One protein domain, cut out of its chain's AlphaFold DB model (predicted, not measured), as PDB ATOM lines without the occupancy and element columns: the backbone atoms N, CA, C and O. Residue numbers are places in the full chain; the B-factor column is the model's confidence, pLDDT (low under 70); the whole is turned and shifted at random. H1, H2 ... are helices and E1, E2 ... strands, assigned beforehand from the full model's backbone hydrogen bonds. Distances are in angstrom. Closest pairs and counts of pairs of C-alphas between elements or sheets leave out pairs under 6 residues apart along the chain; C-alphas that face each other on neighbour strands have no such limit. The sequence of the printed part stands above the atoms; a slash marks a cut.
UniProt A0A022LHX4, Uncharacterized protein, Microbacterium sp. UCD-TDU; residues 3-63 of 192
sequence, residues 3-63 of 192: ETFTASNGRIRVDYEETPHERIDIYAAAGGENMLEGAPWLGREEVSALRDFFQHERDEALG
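AT A GLANCE: This is residues 3 to 63 of the 192 residues of an uncharacterized protein of Microbacterium sp. UCD-TDU (UniProt A0A022LHX4). A small three-stranded antiparallel sheet has one long helix, H1, laid slantwise over one face, with no named helix on the other; residues 58 to 63, at the far end of H1 and just past it, stick out free. A long loop, residues 29 to 43, swings past the E3 edge of the sheet to reach H1. The 61 printed residues hold three named strands and then one named helix, in the order E1, E2, E3, H1, and the class is mixed, helices and strands. The whole is compact, with a radius of gyration of the C-alphas of 11.9 A and spans of 36 by 30 by 21 A.

IN THESE COORDINATES: Inner strand E2 is residues 12 to 17, 16.5 A long. Edge strand E1 is residues 3 to 6, beginning at C-alpha 3 at (101.461, 83.961, 116.904). Edge strand E3 is residues 23 to 28, 16.9 A long. H1 is residues 44 to 61, 25.8 A from first to last C-alpha, ending at C-alpha 61 at (113.372, 85.565, 124.290).

HOW THE PARTS SIT: The strands form a meander, each the antiparallel neighbour of the one before. Hairpin E1 and E2 has N 5 and O 14 within hydrogen-bond range at 2.9 A. Hairpin E2 and E3 has N 15 and O 25 at 2.9 A. H1 is on the sheet at a height of 9.4 A, over E1, E2 and E3, at 50 degrees to E1 on the local plane. The closest C-alphas of E2 and H1, Ile 12 and Ala 49, are 6.5 A apart. In H1 every O i to N i+4 pair is within hydrogen-bond range.

THE WHOLE: The two C-alphas farthest apart, those of Gly 38 and Gly 63, are 37.8 A apart. The printed part has no cut. The link E3 to H1 is long, 15 residues; the other two are tight. The mean pLDDT of the printed part is 71.7, and residue 18, residues 20 to 21 and residues 28 to 41 are under 70.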
ATOM      1  N   GLU A   3     101.318  82.727 116.143       73.75
ATOM      2  CA  GLU A   3     101.461  83.961 116.904       73.75
ATOM      3  C   GLU A   3     100.964  85.139 116.060       73.75
ATOM      4  O   GLU A   3     101.109  85.155 114.834       73.75
ATOM      5  N   THR A   4     100.327  86.117 116.699       80.75
ATOM      6  CA  THR A   4      99.805  87.312 116.031       80.75
ATOM      7  C   THR A   4     100.315  88.553 116.740       80.75
ATOM      8  O   THR A   4      99.963  88.811 117.888       80.75
ATOM      9  N   PHE A   5     101.075  89.368 116.014       77.75
ATOM     10  CA  PHE A   5     101.648  90.617 116.495       77.75
ATOM     11  C   PHE A   5     101.042  91.818 115.761       77.75
ATOM     12  O   PHE A   5     100.883  91.811 114.539       77.75
ATOM     13  N   THR A   6     100.718  92.884 116.494       82.12
ATOM     14  CA  THR A   6     100.298  94.165 115.902       82.12
ATOM     15  C   THR A   6     101.429  95.173 116.030       82.12
ATOM     16  O   THR A   6     101.863  95.481 117.135       82.12
ATOM     17  N   ALA A   7     101.888  95.703 114.895       76.00
ATOM     18  CA  ALA A   7     102.977  96.671 114.860       76.00
ATOM     19  C   ALA A   7     102.619  97.968 115.597       76.00
ATOM     20  O   ALA A   7     101.447  98.341 115.698       76.00
ATOM     21  N   SER A   8     103.642  98.716 116.022       79.25
ATOM     22  CA  SER A   8     103.490  99.976 116.773       79.25
ATOM     23  C   SER A   8     102.645 101.033 116.049       79.25
ATOM     24  O   SER A   8     102.016 101.887 116.669       79.25
ATOM     25  N   ASN A   9     102.572 100.958 114.718       72.88
ATOM     26  CA  ASN A   9     101.733 101.834 113.904       72.88
ATOM     27  C   ASN A   9     100.223 101.519 113.992       72.88
ATOM     28  O   ASN A   9      99.426 102.258 113.410       72.88
ATOM     29  N   GLY A  10      99.832 100.423 114.655       73.19
ATOM     30  CA  GLY A  10      98.450  99.963 114.836       73.19
ATOM     31  C   GLY A  10      97.721  99.584 113.542       73.19
ATOM     32  O   GLY A  10      96.519  99.331 113.551       73.19
ATOM     33  N   ARG A  11      98.421  99.599 112.405       75.69
ATOM     34  CA  ARG A  11      97.856  99.444 111.058       75.69
ATOM     35  C   ARG A  11      98.307  98.176 110.369       75.69
ATOM     36  O   ARG A  11      97.681  97.801 109.384       75.69
ATOM     37  N   ILE A  12      99.376  97.552 110.848       76.50
ATOM     38  CA  ILE A  12      99.934  96.337 110.268       76.50
ATOM     39  C   ILE A  12      99.923  95.233 111.313       76.50
ATOM     40  O   ILE A  12     100.307  95.445 112.464       76.50
ATOM     41  N   ARG A  13      99.482  94.059 110.875       78.00
ATOM     42  CA  ARG A  13      99.473  92.818 111.638       78.00
ATOM     43  C   ARG A  13     100.450  91.840 110.996       78.00
ATOM     44  O   ARG A  13     100.467  91.718 109.769       78.00
ATOM     45  N   VAL A  14     101.248  91.182 111.820       74.75
ATOM     46  CA  VAL A  14     102.186  90.133 111.427       74.75
ATOM     47  C   VAL A  14     101.694  88.837 112.053       74.75
ATOM     48  O   VAL A  14     101.580  88.754 113.273       74.75
ATOM     49  N   ASP A  15     101.377  87.855 111.216       75.88
ATOM     50  CA  ASP A  15     101.051  86.506 111.671       75.88
ATOM     51  C   ASP A  15     102.264  85.609 111.406       75.88
ATOM     52  O   ASP A  15     102.804  85.597 110.293       75.88
ATOM     53  N   TYR A  16     102.681  84.859 112.420       73.94
ATOM     54  CA  TYR A  16     103.762  83.886 112.329       73.94
ATOM     55  C   TYR A  16     103.212  82.484 112.571       73.94
ATOM     56  O   TYR A  16     102.538  82.239 113.571       73.94
ATOM     57  N   GLU A  17     103.480  81.565 111.646       76.50
ATOM     58  CA  GLU A  17     103.066  80.170 111.764       76.50
ATOM     59  C   GLU A  17     104.285  79.247 111.815       76.50
ATOM     60  O   GLU A  17     105.026  79.076 110.840       76.50
ATOM     61  N   GLU A  18     104.453  78.596 112.961       68.38
ATOM     62  CA  GLU A  18     105.476  77.583 113.166       68.38
ATOM     63  C   GLU A  18     104.971  76.243 112.599       68.38
ATOM     64  O   GLU A  18     104.228  75.494 113.249       68.38
ATOM     65  N   THR A  19     105.332  75.976 111.342       72.00
ATOM     66  CA  THR A  19     105.092  74.718 110.610       72.00
ATOM     67  C   THR A  19     106.427  74.176 110.065       72.00
ATOM     68  O   THR A  19     107.450  74.846 110.197       72.00
ATOM     69  N   PRO A  20     106.484  73.004 109.391       68.62
ATOM     70  CA  PRO A  20     107.708  72.542 108.718       68.62
ATOM     71  C   PRO A  20     108.272  73.533 107.681       68.62
ATOM     72  O   PRO A  20     109.405  73.377 107.222       68.62
ATOM     73  N   HIS A  21     107.472  74.521 107.284       58.03
ATOM     74  CA  HIS A  21     107.865  75.667 106.484       58.03
ATOM     75  C   HIS A  21     107.485  76.927 107.271       58.03
ATOM     76  O   HIS A  21     106.346  77.379 107.186       58.03
ATOM     77  N   GLU A  22     108.409  77.452 108.079       71.31
ATOM     78  CA  GLU A  22     108.225  78.725 108.788       71.31
ATOM     79  C   GLU A  22     107.708  79.794 107.816       71.31
ATOM     80  O   GLU A  22     108.273  79.999 106.732       71.31
ATOM     81  N   ARG A  23     106.601  80.446 108.179       75.00
ATOM     82  CA  ARG A  23     105.945  81.449 107.339       75.00
ATOM     83  C   ARG A  23     105.601  82.680 108.164       75.00
ATOM     84  O   ARG A  23     105.030  82.567 109.242       75.00
ATOM     85  N   ILE A  24     105.922  83.845 107.606       75.38
ATOM     86  CA  ILE A  24     105.510  85.154 108.113       75.38
ATOM     87  C   ILE A  24     104.572  85.771 107.085       75.38
ATOM     88  O   ILE A  24     104.950  85.940 105.921       75.38
ATOM     89  N   ASP A  25     103.374  86.132 107.524       77.00
ATOM     90  CA  ASP A  25     102.402  86.856 106.722       77.00
ATOM     91  C   ASP A  25     102.179  88.265 107.273       77.00
ATOM     92  O   ASP A  25     102.097  88.476 108.481       77.00
ATOM     93  N   ILE A  26     102.060  89.244 106.374       71.75
ATOM     94  CA  ILE A  26     101.889  90.659 106.720       71.75
ATOM     95  C   ILE A  26     100.567  91.143 106.138       71.75
ATOM     96  O   ILE A  26     100.342  91.052 104.930       71.75
ATOM     97  N   TYR A  27      99.717  91.703 106.993       74.50
ATOM     98  CA  TYR A  27      98.384  92.175 106.635       74.50
ATOM     99  C   TYR A  27      98.168  93.619 107.080       74.50
ATOM    100  O   TYR A  27      98.692  94.061 108.104       74.50
ATOM    101  N   ALA A  28      97.302  94.340 106.369       67.75
ATOM    102  CA  ALA A  28      96.698  95.547 106.921       67.75
ATOM    103  C   ALA A  28      95.708  95.158 108.037       67.75
ATOM    104  O   ALA A  28      94.845  94.305 107.839       67.75
ATOM    105  N   ALA A  29      95.796  95.811 109.195       61.59
ATOM    106  CA  ALA A  29      94.991  95.530 110.387       61.59
ATOM    107  C   ALA A  29      93.480  95.731 110.161       61.59
ATOM    108  O   ALA A  29      92.657  95.109 110.828       61.59
ATOM    109  N   ALA A  30      93.092  96.554 109.182       55.53
ATOM    110  CA  ALA A  30      91.702  96.761 108.785       55.53
ATOM    111  C   ALA A  30      91.195  95.645 107.844       55.53
ATOM    112  O   ALA A  30      90.825  95.920 106.706       55.53
ATOM    113  N   GLY A  31      91.196  94.394 108.317       47.22
ATOM    114  CA  GLY A  31      90.336  93.303 107.830       47.22
ATOM    115  C   GLY A  31      90.308  93.023 106.321       47.22
ATOM    116  O   GLY A  31      89.276  92.597 105.809       47.22
ATOM    117  N   GLY A  32      91.396  93.279 105.595       46.06
ATOM    118  CA  GLY A  32      91.488  92.954 104.176       46.06
ATOM    119  C   GLY A  32      92.237  91.645 103.969       46.06
ATOM    120  O   GLY A  32      93.439  91.601 104.217       46.06
ATOM    121  N   GLU A  33      91.562  90.622 103.439       43.53
ATOM    122  CA  GLU A  33      92.136  89.359 102.926       43.53
ATOM    123  C   GLU A  33      93.049  89.561 101.696       43.53
ATOM    124  O   GLU A  33      93.150  88.704 100.822       43.53
ATOM    125  N   ASN A  34      93.723  90.704 101.581       46.81
ATOM    126  CA  ASN A  34      94.691  90.919 100.524       46.81
ATOM    127  C   ASN A  34      96.033  90.376 101.003       46.81
ATOM    128  O   ASN A  34      96.881  91.112 101.507       46.81
ATOM    129  N   MET A  35      96.226  89.072 100.793       50.69
ATOM    130  CA  MET A  35      97.554  88.553 100.478       50.69
ATOM    131  C   MET A  35      98.148  89.498  99.425       50.69
ATOM    132  O   MET A  35      97.457  89.836  98.463       50.69
ATOM    133  N   LEU A  36      99.367  90.002  99.637       52.44
ATOM    134  CA  LEU A  36     100.033  90.923  98.711       52.44
ATOM    135  C   LEU A  36     100.294  90.211  97.368       52.44
ATOM    136  O   LEU A  36     101.403  89.763  97.082       52.44
ATOM    137  N   GLU A  37      99.266  90.076  96.530       46.72
ATOM    138  CA  GLU A  37      99.393  89.575  95.172       46.72
ATOM    139  C   GLU A  37     100.170  90.616  94.355       46.72
ATOM    140  O   GLU A  37      99.638  91.636  93.918       46.72
ATOM    141  N   GLY A  38     101.460  90.352  94.138       46.50
ATOM    142  CA  GLY A  38     102.173  90.906  92.987       46.50
ATOM    143  C   GLY A  38     103.177  92.036  93.218       46.50
ATOM    144  O   GLY A  38     103.559  92.674  92.238       46.50
ATOM    145  N   ALA A  39     103.696  92.261  94.427       45.31
ATOM    146  CA  ALA A  39     104.865  93.133  94.595       45.31
ATOM    147  C   ALA A  39     105.942  92.480  95.485       45.31
ATOM    148  O   ALA A  39     105.718  92.331  96.680       45.31
ATOM    149  N   PRO A  40     107.140  92.141  94.956       57.22
ATOM    150  CA  PRO A  40     108.251  91.576  95.739       57.22
ATOM    151  C   PRO A  40     108.943  92.612  96.647       57.22
ATOM    152  O   PRO A  40     110.078  92.413  97.075       57.22
ATOM    153  N   TRP A  41     108.299  93.750  96.896       63.91
ATOM    154  CA  TRP A  41     108.876  94.887  97.595       63.91
ATOM    155  C   TRP A  41     108.076  95.141  98.863       63.91
ATOM    156  O   TRP A  41     106.890  95.450  98.797       63.91
ATOM    157  N   LEU A  42     108.747  95.043 100.004       73.06
ATOM    158  CA  LEU A  42     108.207  95.521 101.267       73.06
ATOM    159  C   LEU A  42     108.247  97.051 101.252       73.06
ATOM    160  O   LEU A  42     109.304  97.651 101.021       73.06
ATOM    161  N   GLY A  43     107.100  97.688 101.467       72.69
ATOM    162  CA  GLY A  43     107.040  99.124 101.678       72.69
ATOM    163  C   GLY A  43     107.661  99.509 103.022       72.69
ATOM    164  O   GLY A  43     108.077  98.680 103.834       72.69
ATOM    165  N   ARG A  44     107.782 100.818 103.259       78.62
ATOM    166  CA  ARG A  44     108.409 101.333 104.486       78.62
ATOM    167  C   ARG A  44     107.657 100.886 105.742       78.62
ATOM    168  O   ARG A  44     108.300 100.627 106.753       78.62
ATOM    169  N   GLU A  45     106.329 100.836 105.683       76.81
ATOM    170  CA  GLU A  45     105.502 100.471 106.831       76.81
ATOM    171  C   GLU A  45     105.637  98.975 107.142       76.81
ATOM    172  O   GLU A  45     105.820  98.621 108.302       76.81
ATOM    173  N   GLU A  46     105.676  98.111 106.125       78.38
ATOM    174  CA  GLU A  46     105.891  96.667 106.274       78.38
ATOM    175  C   GLU A  46     107.295  96.355 106.800       78.38
ATOM    176  O   GLU A  46     107.456  95.532 107.699       78.38
ATOM    177  N   VAL A  47     108.326  97.055 106.304       79.88
ATOM    178  CA  VAL A  47     109.691  96.939 106.848       79.88
ATOM    179  C   VAL A  47     109.742  97.384 108.309       79.88
ATOM    180  O   VAL A  47     110.475  96.788 109.095       79.88
ATOM    181  N   SER A  48     108.999  98.429 108.680       81.81
ATOM    182  CA  SER A  48     108.906  98.864 110.076       81.81
ATOM    183  C   SER A  48     108.209  97.814 110.935       81.81
ATOM    184  O   SER A  48     108.721  97.472 111.989       81.81
ATOM    185  N   ALA A  49     107.100  97.246 110.458       80.38
ATOM    186  CA  ALA A  49     106.355  96.216 111.175       80.38
ATOM    187  C   ALA A  49     107.185  94.947 111.414       80.38
ATOM    188  O   ALA A  49     107.158  94.403 112.510       80.38
ATOM    189  N   LEU A  50     107.974  94.510 110.426       81.25
ATOM    190  CA  LEU A  50     108.894  93.384 110.608       81.25
ATOM    191  C   LEU A  50     109.997  93.688 111.623       81.25
ATOM    192  O   LEU A  50     110.392  92.809 112.379       81.25
ATOM    193  N   ARG A  51     110.514  94.922 111.650       85.75
ATOM    194  CA  ARG A  51     111.499  95.323 112.666       85.75
ATOM    195  C   ARG A  51     110.891  95.285 114.061       85.75
ATOM    196  O   ARG A  51     111.545  94.775 114.960       85.75
ATOM    197  N   ASP A  52     109.668  95.788 114.209       83.06
ATOM    198  CA  ASP A  52     108.931  95.741 115.471       83.06
ATOM    199  C   ASP A  52     108.691  94.287 115.906       83.06
ATOM    200  O   ASP A  52     108.930  93.959 117.062       83.06
ATOM    201  N   PHE A  53     108.317  93.403 114.972       84.38
ATOM    202  CA  PHE A  53     108.117  91.974 115.229       84.38
ATOM    203  C   PHE A  53     109.399  91.275 115.703       84.38
ATOM    204  O   PHE A  53     109.427  90.700 116.783       84.38
ATOM    205  N   PHE A  54     110.508  91.393 114.966       85.62
ATOM    206  CA  PHE A  54     111.772  90.772 115.388       85.62
ATOM    207  C   PHE A  54     112.331  91.383 116.680       85.62
ATOM    208  O   PHE A  54     113.074  90.730 117.416       85.62
ATOM    209  N   GLN A  55     112.014  92.651 116.953       85.44
ATOM    210  CA  GLN A  55     112.346  93.273 118.227       85.44
ATOM    211  C   GLN A  55     111.505  92.680 119.362       85.44
ATOM    212  O   GLN A  55     112.066  92.416 120.423       85.44
ATOM    213  N   HIS A  56     110.215  92.428 119.129       83.25
ATOM    214  CA  HIS A  56     109.319  91.756 120.068       83.25
ATOM    215  C   HIS A  56     109.796  90.338 120.397       83.25
ATOM    216  O   HIS A  56     110.037  90.065 121.569       83.25
ATOM    217  N   GLU A  57     110.072  89.497 119.392       83.00
ATOM    218  CA  GLU A  57     110.598  88.135 119.608       83.00
ATOM    219  C   GLU A  57     111.895  88.148 120.427       83.00
ATOM    220  O   GLU A  57     112.115  87.331 121.319       83.00
ATOM    221  N   ARG A  58     112.786  89.105 120.141       85.69
ATOM    222  CA  ARG A  58     114.035  89.257 120.890       85.69
ATOM    223  C   ARG A  58     113.785  89.689 122.332       85.69
ATOM    224  O   ARG A  58     114.529  89.273 123.219       85.69
ATOM    225  N   ASP A  59     112.828  90.582 122.550       85.25
ATOM    226  CA  ASP A  59     112.484  91.077 123.877       85.25
ATOM    227  C   ASP A  59     111.854  89.946 124.712       85.25
ATOM    228  O   ASP A  59     112.303  89.700 125.834       85.25
ATOM    229  N   GLU A  60     110.958  89.154 124.122       79.38
ATOM    230  CA  GLU A  60     110.378  87.960 124.743       79.38
ATOM    231  C   GLU A  60     111.434  86.888 125.054       79.38
ATOM    232  O   GLU A  60     111.531  86.430 126.193       79.38
ATOM    233  N   ALA A  61     112.307  86.555 124.097       77.50
ATOM    234  CA  ALA A  61     113.372  85.565 124.290       77.50
ATOM    235  C   ALA A  61     114.375  85.949 125.395       77.50
ATOM    236  O   ALA A  61     115.072  85.089 125.936       77.50
ATOM    237  N   LEU A  62     114.480  87.241 125.715       82.44
ATOM    238  CA  LEU A  62     115.322  87.763 126.791       82.44
ATOM    239  C   LEU A  62     114.545  88.012 128.092       82.44
ATOM    240  O   LEU A  62     115.149  88.482 129.057       82.44
ATOM    241  N   GLY A  63     113.237  87.739 128.119       82.69
ATOM    242  CA  GLY A  63     112.369  88.005 129.264       82.69
ATOM    243  C   GLY A  63     112.298  89.488 129.634       82.69
ATOM    244  O   GLY A  63     112.125  89.818 130.805       82.69
TER     245      GLY A  63